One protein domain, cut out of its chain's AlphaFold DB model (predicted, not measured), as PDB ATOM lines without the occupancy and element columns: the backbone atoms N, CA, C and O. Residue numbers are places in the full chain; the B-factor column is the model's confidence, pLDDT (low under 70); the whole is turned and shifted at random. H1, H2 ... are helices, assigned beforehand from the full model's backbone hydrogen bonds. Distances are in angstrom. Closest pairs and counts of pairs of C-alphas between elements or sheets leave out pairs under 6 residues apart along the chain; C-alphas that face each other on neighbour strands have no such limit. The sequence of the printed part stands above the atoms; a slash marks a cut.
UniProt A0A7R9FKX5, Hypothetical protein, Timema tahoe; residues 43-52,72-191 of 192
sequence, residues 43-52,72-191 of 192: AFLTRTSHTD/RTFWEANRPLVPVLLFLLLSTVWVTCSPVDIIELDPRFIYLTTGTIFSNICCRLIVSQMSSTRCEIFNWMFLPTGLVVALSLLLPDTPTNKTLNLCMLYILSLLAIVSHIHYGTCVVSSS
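This is residues 43 to 52 and 72 to 191 of the 192 residues of the protein "Hypothetical protein" of Timema tahoe (UniProt A0A7R9FKX5). The model is an elongated bundle of four helices, H3, H5, H6 and H7, running up and down, with each against the one before it. H7, the longest, and H3 lie on opposite sides of the bundle with H5 and H6 between them, and beyond residue 180 H7 splays away from H5. The short H1 and H2 lie at the end where H3 begins, and H4 lies at the other end, between H3 and H5 in the chain. The printed part has 130 residues with seven named helices, H1 to H7 in chain order, and no named strand, so the class is all helix. The whole is only just compact, close to loose, with a radius of gyration of the C-alphas of 16.5 A and spans of 52 by 33 by 22 A.

H7, residues 159 to 189, is 45.8 A long, from C-alpha 159 at (124.192, 256.237, 91.416) to C-alpha 189 at (144.570, 216.665, 102.151). H5, residues 107 to 131, measures 36.6 A, H3, residues 81 to 97, 24.1 A, and H6, residues 142 to 154, 18.2 A. H1, residues 43 to 52, measures 13.8 A and begins with C-alpha 43 at (116.566, 217.076, 87.365). H2 is residues 74 to 78, 6.6 A, and H4 is residues 102 to 105, 5.3 A.

H7 is the hub, touching three helices. With its residues 169 to 180 alone it touches H5, the same way at a shallow tilt of 28 degrees; the closest C-alphas, of Thr 113 and Ser 173, are 4.9 A apart. H6 and H7 form a helical hairpin at 9 degrees, closest at the C-alphas of Ser 152 and Asn 165, 6.3 A. H4 and H7 only just touch, with 3 pairs of C-alphas within 8 A, the closest being Ile 102 and Leu 166, 7.4 A. H3 touches H6, the same way at 20 degrees, with the C-alphas of Trp 94 and Val 149 closest at 6.0 A. H3 also touches H5, opposite ways at 9 degrees, with the C-alphas of Val 84 and Ile 121 closest at 6.9 A. H5 and H6 are near each other, while H3 and H7 are apart. H1 is close to but not clearly touching H2, with the C-alphas of Asp 52 and Ala 77 closest at 6.5 A. H2 and H3 meet only through their link. Every O i to N i+4 pair is within hydrogen-bond range in H1, H2, H3, H5 and H6, and 26 of 27 are in H7; H4 is too short for such a pair.

The C-alphas farthest apart, of Arg 72 and Pro 159, are 53.2 A apart. Residues 53 to 71 are not printed, and C-alphas 52 and 72 are 12.1 A apart across this cut. Of the links printed whole, H5 to H6 is short and the others are tight. Mean pLDDT of the printed part is 71.1; 55 residues are under 70, among them 43 to 52, 72 to 84, 95 to 107 and 128 to 141.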
ATOM      1  N   ALA A  43     115.810 218.265  87.736       60.12
ATOM      2  CA  ALA A  43     116.566 217.076  87.365       60.12
ATOM      3  C   ALA A  43     117.474 216.609  88.511       60.12
ATOM      4  O   ALA A  43     117.547 215.413  88.784       60.12
ATOM      5  N   PHE A  44     118.129 217.529  89.225       64.69
ATOM      6  CA  PHE A  44     118.947 217.221  90.396       64.69
ATOM      7  C   PHE A  44     118.092 216.730  91.568       64.69
ATOM      8  O   PHE A  44     118.433 215.706  92.137       64.69
ATOM      9  N   LEU A  45     116.959 217.373  91.867       58.16
ATOM     10  CA  LEU A  45     115.982 216.995  92.891       58.16
ATOM     11  C   LEU A  45     115.350 215.638  92.571       58.16
ATOM     12  O   LEU A  45     115.139 214.831  93.468       58.16
ATOM     13  N   THR A  46     115.069 215.356  91.299       63.22
ATOM     14  CA  THR A  46     114.544 214.061  90.845       63.22
ATOM     15  C   THR A  46     115.611 212.978  90.985       63.22
ATOM     16  O   THR A  46     115.324 211.866  91.416       63.22
ATOM     17  N   ARG A  47     116.876 213.300  90.691       60.22
ATOM     18  CA  ARG A  47     117.989 212.356  90.819       60.22
ATOM     19  C   ARG A  47     118.372 212.110  92.277       60.22
ATOM     20  O   ARG A  47     118.593 210.959  92.642       60.22
ATOM     21  N   THR A  48     118.399 213.147  93.116       54.84
ATOM     22  CA  THR A  48     118.622 213.012  94.558       54.84
ATOM     23  C   THR A  48     117.451 212.298  95.201       54.84
ATOM     24  O   THR A  48     117.697 211.295  95.852       54.84
ATOM     25  N   SER A  49     116.196 212.673  94.920       59.28
ATOM     26  CA  SER A  49     115.019 211.965  95.450       59.28
ATOM     27  C   SER A  49     114.988 210.496  95.042       59.28
ATOM     28  O   SER A  49     114.691 209.668  95.894       59.28
ATOM     29  N   HIS A  50     115.379 210.130  93.815       60.47
ATOM     30  CA  HIS A  50     115.528 208.722  93.441       60.47
ATOM     31  C   HIS A  50     116.608 208.008  94.263       60.47
ATOM     32  O   HIS A  50     116.347 206.944  94.821       60.47
ATOM     33  N   THR A  51     117.804 208.591  94.389       58.56
ATOM     34  CA  THR A  51     118.895 207.974  95.164       58.56
ATOM     35  C   THR A  51     118.633 207.967  96.671       58.56
ATOM     36  O   THR A  51     119.032 207.029  97.356       58.56
ATOM     37  N   ASP A  52     117.938 208.971  97.193       61.59
ATOM     38  CA  ASP A  52     117.565 209.112  98.599       61.59
ATOM     39  C   ASP A  52     116.411 208.171  98.931       61.59
ATOM     40  O   ASP A  52     116.427 207.534  99.980       61.59
ATOM     41  N   ARG A  72     115.465 205.825 110.748       53.38
ATOM     42  CA  ARG A  72     115.656 207.240 110.403       53.38
ATOM     43  C   ARG A  72     114.451 207.684 109.588       53.38
ATOM     44  O   ARG A  72     114.145 207.099 108.554       53.38
ATOM     45  N   THR A  73     113.737 208.680 110.089       57.12
ATOM     46  CA  THR A  73     112.547 209.258 109.460       57.12
ATOM     47  C   THR A  73     112.874 209.824 108.075       57.12
ATOM     48  O   THR A  73     113.936 210.415 107.895       57.12
ATOM     49  N   PHE A  74     111.930 209.749 107.126       54.72
ATOM     50  CA  PHE A  74     112.009 210.397 105.798       54.72
ATOM     51  C   PHE A  74     112.436 211.875 105.859       54.72
ATOM     52  O   PHE A  74     113.060 212.403 104.939       54.72
ATOM     53  N   TRP A  75     112.133 212.545 106.969       54.72
ATOM     54  CA  TRP A  75     112.559 213.911 107.238       54.72
ATOM     55  C   TRP A  75     114.082 214.076 107.387       54.72
ATOM     56  O   TRP A  75     114.644 215.061 106.917       54.72
ATOM     57  N   GLU A  76     114.785 213.105 107.982       56.56
ATOM     58  CA  GLU A  76     116.252 213.144 108.055       56.56
ATOM     59  C   GLU A  76     116.906 212.947 106.683       56.56
ATOM     60  O   GLU A  76     118.001 213.466 106.472       56.56
ATOM     61  N   ALA A  77     116.235 212.248 105.761       57.56
ATOM     62  CA  ALA A  77     116.715 212.017 104.400       57.56
ATOM     63  C   ALA A  77     116.579 213.260 103.502       57.56
ATOM     64  O   ALA A  77     117.474 213.534 102.716       57.56
ATOM     65  N   ASN A  78     115.512 214.055 103.663       59.16
ATOM     66  CA  ASN A  78     115.272 215.273 102.864       59.16
ATOM     67  C   ASN A  78     115.940 216.542 103.419       59.16
ATOM     68  O   ASN A  78     116.048 217.553 102.727       59.16
ATOM     69  N   ARG A  79     116.426 216.504 104.662       62.28
ATOM     70  CA  ARG A  79     117.174 217.594 105.308       62.28
ATOM     71  C   ARG A  79     118.289 218.242 104.448       62.28
ATOM     72  O   ARG A  79     118.394 219.466 104.496       62.28
ATOM     73  N   PRO A  80     119.111 217.505 103.669       59.56
ATOM     74  CA  PRO A  80     120.124 218.093 102.780       59.56
ATOM     75  C   PRO A  80     119.549 218.876 101.586       59.56
ATOM     76  O   PRO A  80     120.239 219.728 101.039       59.56
ATOM     77  N   LEU A  81     118.294 218.652 101.195       62.72
ATOM     78  CA  LEU A  81     117.662 219.336 100.060       62.72
ATOM     79  C   LEU A  81     117.308 220.796 100.376       62.72
ATOM     80  O   LEU A  81     117.393 221.682  99.526       62.72
ATOM     81  N   VAL A  82     116.936 221.041 101.632       68.25
ATOM     82  CA  VAL A  82     116.474 222.335 102.150       68.25
ATOM     83  C   VAL A  82     117.442 223.494 101.858       68.25
ATOM     84  O   VAL A  82     116.982 224.500 101.322       68.25
ATOM     85  N   PRO A  83     118.759 223.412 102.144       69.81
ATOM     86  CA  PRO A  83     119.680 224.523 101.887       69.81
ATOM     87  C   PRO A  83     119.855 224.854 100.397       69.81
ATOM     88  O   PRO A  83     120.031 226.023 100.056       69.81
ATOM     89  N   VAL A  84     119.775 223.858  99.506       69.12
ATOM     90  CA  VAL A  84     119.880 224.073  98.050       69.12
ATOM     91  C   VAL A  84     118.648 224.814  97.535       69.12
ATOM     92  O   VAL A  84     118.774 225.803  96.813       69.12
ATOM     93  N   LEU A  85     117.462 224.378  97.964       70.12
ATOM     94  CA  LEU A  85     116.200 225.035  97.632       70.12
ATOM     95  C   LEU A  85     116.142 226.461  98.186       70.12
ATOM     96  O   LEU A  85     115.756 227.384  97.476       70.12
ATOM     97  N   LEU A  86     116.574 226.664  99.432       73.38
ATOM     98  CA  LEU A  86     116.583 227.984 100.057       73.38
ATOM     99  C   LEU A  86     117.528 228.950  99.329       73.38
ATOM    100  O   LEU A  86     117.167 230.105  99.118       73.38
ATOM    101  N   PHE A  87     118.709 228.480  98.910       74.25
ATOM    102  CA  PHE A  87     119.640 229.287  98.119       74.25
ATOM    103  C   PHE A  87     119.034 229.700  96.773       74.25
ATOM    104  O   PHE A  87     119.162 230.852  96.369       74.25
ATOM    105  N   LEU A  88     118.349 228.771  96.105       68.44
ATOM    106  CA  LEU A  88     117.702 229.024  94.823       68.44
ATOM    107  C   LEU A  88     116.560 230.038  94.938       68.44
ATOM    108  O   LEU A  88     116.439 230.940  94.111       68.44
ATOM    109  N   LEU A  89     115.726 229.916  95.970       72.06
ATOM    110  CA  LEU A  89     114.665 230.886  96.229       72.06
ATOM    111  C   LEU A  89     115.254 232.266  96.530       72.06
ATOM    112  O   LEU A  89     114.793 233.260  95.977       72.06
ATOM    113  N   LEU A  90     116.310 232.324  97.345       75.69
ATOM    114  CA  LEU A  90     116.986 233.572  97.681       75.69
ATOM    115  C   LEU A  90     117.600 234.244  96.445       75.69
ATOM    116  O   LEU A  90     117.428 235.448  96.271       75.69
ATOM    117  N   SER A  91     118.278 233.492  95.572       71.50
ATOM    118  CA  SER A  91     118.851 234.046  94.338       71.50
ATOM    119  C   SER A  91     117.769 234.498  93.357       71.50
ATOM    120  O   SER A  91     117.913 235.542  92.725       71.50
ATOM    121  N   THR A  92     116.650 233.772  93.285       67.88
ATOM    122  CA  THR A  92     115.498 234.146  92.453       67.88
ATOM    123  C   THR A  92     114.854 235.438  92.951       67.88
ATOM    124  O   THR A  92     114.587 236.337  92.153       67.88
ATOM    125  N   VAL A  93     114.649 235.576  94.265       70.44
ATOM    126  CA  VAL A  93     114.137 236.813  94.875       70.44
ATOM    127  C   VAL A  93     115.116 237.960  94.658       70.44
ATOM    128  O   VAL A  93     114.699 239.051  94.293       70.44
ATOM    129  N   TRP A  94     116.421 237.725  94.805       72.00
ATOM    130  CA  TRP A  94     117.419 238.761  94.557       72.00
ATOM    131  C   TRP A  94     117.377 239.267  93.112       72.00
ATOM    132  O   TRP A  94     117.341 240.469  92.889       72.00
ATOM    133  N   VAL A  95     117.302 238.368  92.128       66.31
ATOM    134  CA  VAL A  95     117.250 238.731  90.702       66.31
ATOM    135  C   VAL A  95     115.948 239.441  90.321       66.31
ATOM    136  O   VAL A  95     115.969 240.333  89.479       66.31
ATOM    137  N   THR A  96     114.818 239.055  90.913       63.34
ATOM    138  CA  THR A  96     113.493 239.585  90.537       63.34
ATOM    139  C   THR A  96     113.077 240.826  91.319       63.34
ATOM    140  O   THR A  96     112.347 241.656  90.784       63.34
ATOM    141  N   CYS A  97     113.525 240.966  92.569       64.88
ATOM    142  CA  CYS A  97     113.152 242.069  93.452       64.88
ATOM    143  C   CYS A  97     114.242 243.136  93.603       64.88
ATOM    144  O   CYS A  97     113.984 244.126  94.283       64.88
ATOM    145  N   SER A  98     115.440 242.960  93.024       64.44
ATOM    146  CA  SER A  98     116.495 243.976  93.121       64.44
ATOM    147  C   SER A  98     116.062 245.268  92.413       64.44
ATOM    148  O   SER A  98     115.870 245.240  91.198       64.44
ATOM    149  N   PRO A  99     115.922 246.397  93.140       58.34
ATOM    150  CA  PRO A  99     115.600 247.695  92.540       58.34
ATOM    151  C   PRO A  99     116.774 248.199  91.694       58.34
ATOM    152  O   PRO A  99     116.601 248.704  90.587       58.34
ATOM    153  N   VAL A 100     117.994 247.925  92.167       63.00
ATOM    154  CA  VAL A 100     119.210 248.140  91.399       63.00
ATOM    155  C   VAL A 100     119.261 247.104  90.287       63.00
ATOM    156  O   VAL A 100     119.343 245.905  90.542       63.00
ATOM    157  N   ASP A 101     119.257 247.560  89.044       65.31
ATOM    158  CA  ASP A 101     119.354 246.716  87.852       65.31
ATOM    159  C   ASP A 101     120.797 246.174  87.670       65.31
ATOM    160  O   ASP A 101     121.512 246.491  86.719       65.31
ATOM    161  N   ILE A 102     121.289 245.384  88.639       63.56
ATOM    162  CA  ILE A 102     122.678 244.871  88.695       63.56
ATOM    163  C   ILE A 102     122.980 244.008  87.451       63.56
ATOM    164  O   ILE A 102     124.110 243.969  86.963       63.56
ATOM    165  N   ILE A 103     121.944 243.370  86.892       61.25
ATOM    166  CA  ILE A 103     121.992 242.591  85.647       61.25
ATOM    167  C   ILE A 103     122.343 243.452  84.434       61.25
ATOM    168  O   ILE A 103     122.943 242.949  83.484       61.25
ATOM    169  N   GLU A 104     121.977 244.734  84.426       62.88
ATOM    170  CA  GLU A 104     122.329 245.623  83.322       62.88
ATOM    171  C   GLU A 104     123.787 246.056  83.350       62.88
ATOM    172  O   GLU A 104     124.339 246.362  82.294       62.88
ATOM    173  N   LEU A 105     124.393 246.060  84.535       65.19
ATOM    174  CA  LEU A 105     125.740 246.560  84.744       65.19
ATOM    175  C   LEU A 105     126.777 245.479  84.434       65.19
ATOM    176  O   LEU A 105     127.632 245.691  83.584       65.19
ATOM    177  N   ASP A 106     126.653 244.301  85.057       66.81
ATOM    178  CA  ASP A 106     127.591 243.188  84.867       66.81
ATOM    179  C   ASP A 106     126.918 241.815  85.091       66.81
ATOM    180  O   ASP A 106     127.095 241.171  86.133       66.81
ATOM    181  N   PRO A 107     126.181 241.282  84.098       68.81
ATOM    182  CA  PRO A 107     125.464 240.014  84.253       68.81
ATOM    183  C   PRO A 107     126.414 238.824  84.470       68.81
ATOM    184  O   PRO A 107     126.076 237.868  85.165       68.81
ATOM    185  N   ARG A 108     127.636 238.884  83.920       71.88
ATOM    186  CA  ARG A 108     128.632 237.801  84.008       71.88
ATOM    187  C   ARG A 108     129.030 237.491  85.451       71.88
ATOM    188  O   ARG A 108     129.128 236.320  85.810       71.88
ATOM    189  N   PHE A 109     129.229 238.520  86.274       73.38
ATOM    190  CA  PHE A 109     129.657 238.346  87.663       73.38
ATOM    191  C   PHE A 109     128.546 237.795  88.554       73.38
ATOM    192  O   PHE A 109     128.833 237.010  89.457       73.38
ATOM    193  N   ILE A 110     127.284 238.121  88.270       73.44
ATOM    194  CA  ILE A 110     126.135 237.556  88.991       73.44
ATOM    195  C   ILE A 110     126.023 236.052  88.730       73.44
ATOM    196  O   ILE A 110     125.923 235.272  89.681       73.44
ATOM    197  N   TYR A 111     126.087 235.630  87.462       74.50
ATOM    198  CA  TYR A 111     126.039 234.208  87.110       74.50
ATOM    199  C   TYR A 111     127.239 233.443  87.675       74.50
ATOM    200  O   TYR A 111     127.061 232.355  88.220       74.50
ATOM    201  N   LEU A 112     128.438 234.032  87.608       77.38
ATOM    202  CA  LEU A 112     129.645 233.442  88.185       77.38
ATOM    203  C   LEU A 112     129.492 233.246  89.698       77.38
ATOM    204  O   LEU A 112     129.647 232.136  90.193       77.38
ATOM    205  N   THR A 113     129.119 234.303  90.422       79.56
ATOM    206  CA  THR A 113     128.989 234.277  91.887       79.56
ATOM    207  C   THR A 113     127.918 233.283  92.334       79.56
ATOM    208  O   THR A 113     128.170 232.446  93.202       79.56
ATOM    209  N   THR A 114     126.739 233.323  91.705       78.25
ATOM    210  CA  THR A 114     125.626 232.406  92.003       78.25
ATOM    211  C   THR A 114     126.029 230.954  91.733       78.25
ATOM    212  O   THR A 114     125.810 230.086  92.579       78.25
ATOM    213  N   GLY A 115     126.684 230.693  90.596       74.81
ATOM    214  CA  GLY A 115     127.176 229.368  90.214       74.81
ATOM    215  C   GLY A 115     128.263 228.826  91.146       74.81
ATOM    216  O   GLY A 115     128.222 227.650  91.517       74.81
ATOM    217  N   THR A 116     129.206 229.666  91.588       81.81
ATOM    218  CA  THR A 116     130.256 229.274  92.543       81.81
ATOM    219  C   THR A 116     129.674 228.925  93.913       81.81
ATOM    220  O   THR A 116     130.039 227.897  94.487       81.81
ATOM    221  N   ILE A 117     128.738 229.727  94.435       80.38
ATOM    222  CA  ILE A 117     128.113 229.450  95.738       80.38
ATOM    223  C   ILE A 117     127.268 228.171  95.668       80.38
ATOM    224  O   ILE A 117     127.412 227.299  96.529       80.38
ATOM    225  N   PHE A 118     126.456 228.014  94.618       77.38
ATOM    226  CA  PHE A 118     125.665 226.803  94.384       77.38
ATOM    227  C   PHE A 118     126.547 225.549  94.309       77.38
ATOM    228  O   PHE A 118     126.264 224.549  94.972       77.38
ATOM    229  N   SER A 119     127.657 225.614  93.569       76.88
ATOM    230  CA  SER A 119     128.598 224.493  93.439       76.88
ATOM    231  C   SER A 119     129.266 224.136  94.770       76.88
ATOM    232  O   SER A 119     129.448 222.955  95.063       76.88
ATOM    233  N   ASN A 120     129.583 225.123  95.616       78.81
ATOM    234  CA  ASN A 120     130.142 224.879  96.950       78.81
ATOM    235  C   ASN A 120     129.145 224.120  97.846       78.81
ATOM    236  O   ASN A 120     129.509 223.134  98.490       78.81
ATOM    237  N   ILE A 121     127.870 224.521  97.824       75.69
ATOM    238  CA  ILE A 121     126.803 223.836  98.568       75.69
ATOM    239  C   ILE A 121     126.610 222.405  98.038       75.69
ATOM    240  O   ILE A 121     126.597 221.462  98.828       75.69
ATOM    241  N   CYS A 122     126.526 222.223  96.715       75.06
ATOM    242  CA  CYS A 122     126.335 220.908  96.093       75.06
ATOM    243  C   CYS A 122     127.496 219.945  96.376       75.06
ATOM    244  O   CYS A 122     127.260 218.781  96.695       75.06
ATOM    245  N   CYS A 123     128.741 220.422  96.304       74.38
ATOM    246  CA  CYS A 123     129.926 219.610  96.576       74.38
ATOM    247  C   CYS A 123     129.913 219.059  98.012       74.38
ATOM    248  O   CYS A 123     130.047 217.850  98.214       74.38
ATOM    249  N   ARG A 124     129.638 219.919  99.005       74.19
ATOM    250  CA  ARG A 124     129.485 219.514 100.414       74.19
ATOM    251  C   ARG A 124     128.341 218.522 100.608       74.19
ATOM    252  O   ARG A 124     128.488 217.554 101.356       74.19
ATOM    253  N   LEU A 125     127.229 218.729  99.898       71.50
ATOM    254  CA  LEU A 125     126.099 217.805  99.908       71.50
ATOM    255  C   LEU A 125     126.534 216.411  99.450       71.50
ATOM    256  O   LEU A 125     126.369 215.450 100.194       71.50
ATOM    257  N   ILE A 126     127.142 216.300  98.267       73.81
ATOM    258  CA  ILE A 126     127.537 215.016  97.675       73.81
ATOM    259  C   ILE A 126     128.520 214.269  98.588       73.81
ATOM    260  O   ILE A 126     128.320 213.084  98.860       73.81
ATOM    261  N   VAL A 127     129.531 214.958  99.128       73.31
ATOM    262  CA  VAL A 127     130.518 214.357 100.044       73.31
ATOM    263  C   VAL A 127     129.856 213.844 101.328       73.31
ATOM    264  O   VAL A 127     130.144 212.725 101.767       73.31
ATOM    265  N   SER A 128     128.915 214.599 101.905       65.31
ATOM    266  CA  SER A 128     128.164 214.150 103.090       65.31
ATOM    267  C   SER A 128     127.297 212.913 102.802       65.31
ATOM    268  O   SER A 128     127.202 212.009 103.632       65.31
ATOM    269  N   GLN A 129     126.742 212.814 101.586       60.81
ATOM    270  CA  GLN A 129     125.920 211.678 101.156       60.81
ATOM    271  C   GLN A 129     126.723 210.413 100.830       60.81
ATOM    272  O   GLN A 129     126.164 209.312 100.881       60.81
ATOM    273  N   MET A 130     128.002 210.553 100.478       59.19
ATOM    274  CA  MET A 130     128.908 209.432 100.200       59.19
ATOM    275  C   MET A 130     129.579 208.894 101.469       59.19
ATOM    276  O   MET A 130     129.801 207.695 101.585       59.19
ATOM    277  N   SER A 131     129.857 209.758 102.447       60.81
ATOM    278  CA  SER A 131     130.560 209.388 103.686       60.81
ATOM    279  C   SER A 131     129.634 208.973 104.837       60.81
ATOM    280  O   SER A 131     130.105 208.628 105.918       60.81
ATOM    281  N   SER A 132     128.309 208.980 104.644       59.97
ATOM    282  CA  SER A 132     127.302 208.750 105.702       59.97
ATOM    283  C   SER A 132     127.441 209.675 106.929       59.97
ATOM    284  O   SER A 132     126.909 209.392 108.007       59.97
ATOM    285  N   THR A 133     128.121 210.812 106.754       56.47
ATOM    286  CA  THR A 133     128.314 211.843 107.775       56.47
ATOM    287  C   THR A 133     127.129 212.813 107.791       56.47
ATOM    288  O   THR A 133     126.416 213.000 106.804       56.47
ATOM    289  N   ARG A 134     126.838 213.403 108.958       55.94
ATOM    290  CA  ARG A 134     125.737 214.369 109.113       55.94
ATOM    291  C   ARG A 134     126.081 215.634 108.318       55.94
ATOM    292  O   ARG A 134     127.065 216.291 108.626       55.94
ATOM    293  N   CYS A 135     125.257 215.994 107.335       49.81
ATOM    294  CA  CYS A 135     125.413 217.256 106.615       49.81
ATOM    295  C   CYS A 135     125.066 218.427 107.550       49.81
ATOM    296  O   CYS A 135     123.927 218.531 108.022       49.81
ATOM    297  N   GLU A 136     126.028 219.305 107.828       54.81
ATOM    298  CA  GLU A 136     125.756 220.586 108.478       54.81
ATOM    299  C   GLU A 136     124.986 221.474 107.492       54.81
ATOM    300  O   GLU A 136     125.506 221.908 106.468       54.81
ATOM    301  N   ILE A 137     123.700 221.690 107.776       52.34
ATOM    302  CA  ILE A 137     122.773 222.474 106.936       52.34
ATOM    303  C   ILE A 137     123.141 223.955 106.891       52.34
ATOM    304  O   ILE A 137     122.794 224.652 105.940       52.34
ATOM    305  N   PHE A 138     123.838 224.440 107.913       51.84
ATOM    306  CA  PHE A 138     124.145 225.849 108.071       51.84
ATOM    307  C   PHE A 138     125.591 226.109 107.656       51.84
ATOM    308  O   PHE A 138     126.504 226.146 108.475       51.84
ATOM    309  N   ASN A 139     125.811 226.240 106.348       62.00
ATOM    310  CA  ASN A 139     127.111 226.653 105.840       62.00
ATOM    311  C   ASN A 139     127.333 228.130 106.196       62.00
ATOM    312  O   ASN A 139     126.470 228.967 105.923       62.00
ATOM    313  N   TRP A 140     128.506 228.466 106.740       67.31
ATOM    314  CA  TRP A 140     128.878 229.838 107.113       67.31
ATOM    315  C   TRP A 140     128.727 230.829 105.947       67.31
ATOM    316  O   TRP A 140     128.509 232.012 106.165       67.31
ATOM    317  N   MET A 141     128.756 230.330 104.707       65.19
ATOM    318  CA  MET A 141     128.613 231.109 103.479       65.19
ATOM    319  C   MET A 141     127.172 231.526 103.135       65.19
ATOM    320  O   MET A 141     126.988 232.416 102.314       65.19
ATOM    321  N   PHE A 142     126.150 230.954 103.782       70.25
ATOM    322  CA  PHE A 142     124.756 231.377 103.582       70.25
ATOM    323  C   PHE A 142     124.479 232.754 104.210       70.25
ATOM    324  O   PHE A 142     123.753 233.569 103.646       70.25
ATOM    325  N   LEU A 143     125.113 233.035 105.354       77.50
ATOM    326  CA  LEU A 143     125.037 234.313 106.068       77.50
ATOM    327  C   LEU A 143     125.532 235.516 105.245       77.50
ATOM    328  O   LEU A 143     124.761 236.462 105.090       77.50
ATOM    329  N   PRO A 144     126.766 235.527 104.697       79.25
ATOM    330  CA  PRO A 144     127.264 236.659 103.925       79.25
ATOM    331  C   PRO A 144     126.465 236.857 102.637       79.25
ATOM    332  O   PRO A 144     126.207 237.997 102.268       79.25
ATOM    333  N   THR A 145     126.005 235.783 101.985       77.56
ATOM    334  CA  THR A 145     125.140 235.930 100.810       77.56
ATOM    335  C   THR A 145     123.787 236.527 101.182       77.56
ATOM    336  O   THR A 145     123.378 237.500 100.562       77.56
ATOM    337  N   GLY A 146     123.122 236.016 102.222       81.50
ATOM    338  CA  GLY A 146     121.851 236.570 102.700       81.50
ATOM    339  C   GLY A 146     121.961 238.034 103.126       81.50
ATOM    340  O   GLY A 146     121.076 238.827 102.816       81.50
ATOM    341  N   LEU A 147     123.069 238.410 103.764       83.75
ATOM    342  CA  LEU A 147     123.342 239.789 104.162       83.75
ATOM    343  C   LEU A 147     123.538 240.706 102.949       83.75
ATOM    344  O   LEU A 147     122.965 241.791 102.917       83.75
ATOM    345  N   VAL A 148     124.285 240.265 101.933       82.12
ATOM    346  CA  VAL A 148     124.463 241.030 100.687       82.12
ATOM    347  C   VAL A 148     123.137 241.174  99.937       82.12
ATOM    348  O   VAL A 148     122.821 242.278  99.511       82.12
ATOM    349  N   VAL A 149     122.327 240.112  99.835       79.56
ATOM    350  CA  VAL A 149     120.992 240.183  99.211       79.56
ATOM    351  C   VAL A 149     120.081 241.146  99.970       79.56
ATOM    352  O   VAL A 149     119.472 242.020  99.363       79.56
ATOM    353  N   ALA A 150     120.012 241.041 101.299       82.12
ATOM    354  CA  ALA A 150     119.173 241.915 102.113       82.12
ATOM    355  C   ALA A 150     119.594 243.388 101.995       82.12
ATOM    356  O   ALA A 150     118.744 244.253 101.792       82.12
ATOM    357  N   LEU A 151     120.900 243.675 102.064       80.62
ATOM    358  CA  LEU A 151     121.430 245.024 101.852       80.62
ATOM    359  C   LEU A 151     121.116 245.536 100.445       80.62
ATOM    360  O   LEU A 151     120.732 246.690 100.291       80.62
ATOM    361  N   SER A 152     121.226 244.674  99.436       77.31
ATOM    362  CA  SER A 152     120.920 245.013  98.048       77.31
ATOM    363  C   SER A 152     119.451 245.408  97.853       77.31
ATOM    364  O   SER A 152     119.169 246.367  97.140       77.31
ATOM    365  N   LEU A 153     118.526 244.744  98.554       75.44
ATOM    366  CA  LEU A 153     117.090 245.052  98.521       75.44
ATOM    367  C   LEU A 153     116.708 246.309  99.323       75.44
ATOM    368  O   LEU A 153     115.724 246.968  99.000       75.44
ATOM    369  N   LEU A 154     117.463 246.640 100.375       78.69
ATOM    370  CA  LEU A 154     117.208 247.804 101.236       78.69
ATOM    371  C   LEU A 154     117.735 249.124 100.646       78.69
ATOM    372  O   LEU A 154     117.336 250.198 101.099       78.69
ATOM    373  N   LEU A 155     118.651 249.066  99.674       76.12
ATOM    374  CA  LEU A 155     119.315 250.244  99.117       76.12
ATOM    375  C   LEU A 155     118.481 250.900  97.994       76.12
ATOM    376  O   LEU A 155     118.139 250.230  97.022       76.12
ATOM    377  N   PRO A 156     118.209 252.221  98.063       72.12
ATOM    378  CA  PRO A 156     117.545 252.959  96.984       72.12
ATOM    379  C   PRO A 156     118.409 253.090  95.721       72.12
ATOM    380  O   PRO A 156     119.642 253.137  95.817       72.12
ATOM    381  N   ASP A 157     117.758 253.265  94.564       68.88
ATOM    382  CA  ASP A 157     118.366 253.514  93.245       68.88
ATOM    383  C   ASP A 157     119.070 254.876  93.139       68.88
ATOM    384  O   ASP A 157     118.659 255.793  92.430       68.88
ATOM    385  N   THR A 158     120.193 255.005  93.834       73.88
ATOM    386  CA  THR A 158     121.086 256.164  93.751       73.88
ATOM    387  C   THR A 158     122.369 255.746  93.024       73.88
ATOM    388  O   THR A 158     122.876 254.650  93.278       73.88
ATOM    389  N   PRO A 159     122.964 256.583  92.148       71.81
ATOM    390  CA  PRO A 159     124.192 256.237  91.416       71.81
ATOM    391  C   PRO A 159     125.367 255.821  92.318       71.81
ATOM    392  O   PRO A 159     126.141 254.944  91.945       71.81
ATOM    393  N   THR A 160     125.475 256.375  93.528       74.69
ATOM    394  CA  THR A 160     126.464 255.962  94.540       74.69
ATOM    395  C   THR A 160     126.206 254.554  95.089       74.69
ATOM    396  O   THR A 160     127.145 253.780  95.279       74.69
ATOM    397  N   ASN A 161     124.937 254.185  95.285       74.50
ATOM    398  CA  ASN A 161     124.535 252.874  95.799       74.50
ATOM    399  C   ASN A 161     124.735 251.757  94.764       74.50
ATOM    400  O   ASN A 161     124.983 250.612  95.148       74.50
ATOM    401  N   LYS A 162     124.689 252.072  93.461       73.25
ATOM    402  CA  LYS A 162     124.985 251.109  92.384       73.25
ATOM    403  C   LYS A 162     126.429 250.609  92.450       73.25
ATOM    404  O   LYS A 162     126.663 249.403  92.444       73.25
ATOM    405  N   THR A 163     127.392 251.522  92.600       77.56
ATOM    406  CA  THR A 163     128.815 251.172  92.746       77.56
ATOM    407  C   THR A 163     129.077 250.373  94.022       77.56
ATOM    408  O   THR A 163     129.864 249.429  94.013       77.56
ATOM    409  N   LEU A 164     128.384 250.703  95.116       81.31
ATOM    410  CA  LEU A 164     128.490 249.962  96.374       81.31
ATOM    411  C   LEU A 164     127.985 248.515  96.235       81.31
ATOM    412  O   LEU A 164     128.684 247.593  96.652       81.31
ATOM    413  N   ASN A 165     126.821 248.313  95.608       78.81
ATOM    414  CA  ASN A 165     126.266 246.981  95.336       78.81
ATOM    415  C   ASN A 165     127.220 246.129  94.486       78.81
ATOM    416  O   ASN A 165     127.446 244.961  94.801       78.81
ATOM    417  N   LEU A 166     127.836 246.718  93.455       80.56
ATOM    418  CA  LEU A 166     128.865 246.041  92.660       80.56
ATOM    419  C   LEU A 166     130.082 245.647  93.499       80.56
ATOM    420  O   LEU A 166     130.531 244.507  93.420       80.56
ATOM    421  N   CYS A 167     130.618 246.557  94.315       84.44
ATOM    422  CA  CYS A 167     131.742 246.243  95.202       84.44
ATOM    423  C   CYS A 167     131.409 245.083  96.147       84.44
ATOM    424  O   CYS A 167     132.218 244.169  96.309       84.44
ATOM    425  N   MET A 168     130.208 245.080  96.733       82.88
ATOM    426  CA  MET A 168     129.737 243.979  97.577       82.88
ATOM    427  C   MET A 168     129.650 242.660  96.799       82.88
ATOM    428  O   MET A 168     130.080 241.628  97.313       82.88
ATOM    429  N   LEU A 169     129.163 242.689  95.553       82.81
ATOM    430  CA  LEU A 169     129.110 241.519  94.675       82.81
ATOM    431  C   LEU A 169     130.513 240.977  94.359       82.81
ATOM    432  O   LEU A 169     130.737 239.772  94.447       82.81
ATOM    433  N   TYR A 170     131.475 241.850  94.050       86.00
ATOM    434  CA  TYR A 170     132.864 241.460  93.790       86.00
ATOM    435  C   TYR A 170     133.527 240.827  95.015       86.00
ATOM    436  O   TYR A 170     134.160 239.774  94.907       86.00
ATOM    437  N   ILE A 171     133.345 241.434  96.191       87.88
ATOM    438  CA  ILE A 171     133.857 240.890  97.453       87.88
ATOM    439  C   ILE A 171     133.226 239.520  97.726       87.88
ATOM    440  O   ILE A 171     133.942 238.566  98.029       87.88
ATOM    441  N   LEU A 172     131.907 239.388  97.556       85.81
ATOM    442  CA  LEU A 172     131.204 238.119  97.736       85.81
ATOM    443  C   LEU A 172     131.712 237.045  96.761       85.81
ATOM    444  O   LEU A 172     131.930 235.906  97.172       85.81
ATOM    445  N   SER A 173     131.954 237.407  95.498       85.25
ATOM    446  CA  SER A 173     132.518 236.509  94.486       85.25
ATOM    447  C   SER A 173     133.892 235.987  94.895       85.25
ATOM    448  O   SER A 173     134.143 234.785  94.803       85.25
ATOM    449  N   LEU A 174     134.786 236.865  95.357       88.75
ATOM    450  CA  LEU A 174     136.124 236.472  95.804       88.75
ATOM    451  C   LEU A 174     136.052 235.542  97.017       88.75
ATOM    452  O   LEU A 174     136.689 234.489  97.022       88.75
ATOM    453  N   LEU A 175     135.227 235.882  98.010       86.62
ATOM    454  CA  LEU A 175     135.020 235.048  99.195       86.62
ATOM    455  C   LEU A 175     134.462 233.665  98.834       86.62
ATOM    456  O   LEU A 175     134.911 232.658  99.389       86.62
ATOM    457  N   ALA A 176     133.525 233.597  97.885       84.12
ATOM    458  CA  ALA A 176     132.948 232.341  97.418       84.12
ATOM    459  C   ALA A 176     133.991 231.445  96.732       84.12
ATOM    460  O   ALA A 176     134.044 230.245  97.011       84.12
ATOM    461  N   ILE A 177     134.848 232.028  95.883       86.56
ATOM    462  CA  ILE A 177     135.934 231.312  95.199       86.56
ATOM    463  C   ILE A 177     136.957 230.796  96.212       86.56
ATOM    464  O   ILE A 177     137.260 229.604  96.215       86.56
ATOM    465  N   VAL A 178     137.442 231.657  97.111       88.56
ATOM    466  CA  VAL A 178     138.414 231.274  98.148       88.56
ATOM    467  C   VAL A 178     137.863 230.142  99.011       88.56
ATOM    468  O   VAL A 178     138.550 229.151  99.242       88.56
ATOM    469  N   SER A 179     136.600 230.240  99.425       82.81
ATOM    470  CA  SER A 179     135.951 229.205 100.233       82.81
ATOM    471  C   SER A 179     135.779 227.883  99.480       82.81
ATOM    472  O   SER A 179     135.854 226.816 100.090       82.81
ATOM    473  N   HIS A 180     135.533 227.930  98.167       82.12
ATOM    474  CA  HIS A 180     135.428 226.733  97.331       82.12
ATOM    475  C   HIS A 180     136.786 226.043  97.169       82.12
ATOM    476  O   HIS A 180     136.881 224.832  97.362       82.12
ATOM    477  N   ILE A 181     137.839 226.821  96.901       85.81
ATOM    478  CA  ILE A 181     139.211 226.317  96.792       85.81
ATOM    479  C   ILE A 181     139.663 225.730  98.129       85.81
ATOM    480  O   ILE A 181     140.126 224.596  98.157       85.81
ATOM    481  N   HIS A 182     139.473 226.455  99.235       85.38
ATOM    482  CA  HIS A 182     139.856 225.992 100.567       85.38
ATOM    483  C   HIS A 182     139.196 224.650 100.902       85.38
ATOM    484  O   HIS A 182     139.884 223.694 101.260       85.38
ATOM    485  N   TYR A 183     137.880 224.539 100.688       81.19
ATOM    486  CA  TYR A 183     137.171 223.277 100.879       81.19
ATOM    487  C   TYR A 183     137.737 222.158  99.992       81.19
ATOM    488  O   TYR A 183     138.009 221.069 100.493       81.19
ATOM    489  N   GLY A 184     137.979 222.434  98.707       78.06
ATOM    490  CA  GLY A 184     138.586 221.473  97.784       78.06
ATOM    491  C   GLY A 184     139.963 220.987  98.247       78.06
ATOM    492  O   GLY A 184     140.223 219.786  98.239       78.06
ATOM    493  N   THR A 185     140.818 221.896  98.727       82.94
ATOM    494  CA  THR A 185     142.151 221.547  99.245       82.94
ATOM    495  C   THR A 185     142.091 220.724 100.531       82.94
ATOM    496  O   THR A 185     142.840 219.761 100.667       82.94
ATOM    497  N   CYS A 186     141.171 221.040 101.450       79.44
ATOM    498  CA  CYS A 186     140.995 220.276 102.686       79.44
ATOM    499  C   CYS A 186     140.522 218.842 102.415       79.44
ATOM    500  O   CYS A 186     140.971 217.917 103.087       79.44
ATOM    501  N   VAL A 187     139.641 218.648 101.428       73.00
ATOM    502  CA  VAL A 187     139.159 217.312 101.036       73.00
ATOM    503  C   VAL A 187     140.297 216.459 100.475       73.00
ATOM    504  O   VAL A 187     140.438 215.304 100.871       73.00
ATOM    505  N   VAL A 188     141.132 217.030  99.600       77.06
ATOM    506  CA  VAL A 188     142.307 216.331  99.055       77.06
ATOM    507  C   VAL A 188     143.296 215.965 100.161       77.06
ATOM    508  O   VAL A 188     143.692 214.812 100.251       77.06
ATOM    509  N   SER A 189     143.608 216.899 101.065       76.19
ATOM    510  CA  SER A 189     144.570 216.665 102.151       76.19
ATOM    511  C   SER A 189     144.093 215.657 103.199       76.19
ATOM    512  O   SER A 189     144.908 215.180 103.978       76.19
ATOM    513  N   SER A 190     142.791 215.376 103.272       64.25
ATOM    514  CA  SER A 190     142.230 214.390 104.207       64.25
ATOM    515  C   SER A 190     142.176 212.975 103.616       64.25
ATOM    516  O   SER A 190     141.660 212.071 104.268       64.25
ATOM    517  N   SER A 191     142.611 212.806 102.363       59.31
ATOM    518  CA  SER A 191     142.571 211.533 101.630       59.31
ATOM    519  C   SER A 191     143.936 210.827 101.556       59.31
ATOM    520  O   SER A 191     143.993 209.731 100.999       59.31
TER     521      SER A 191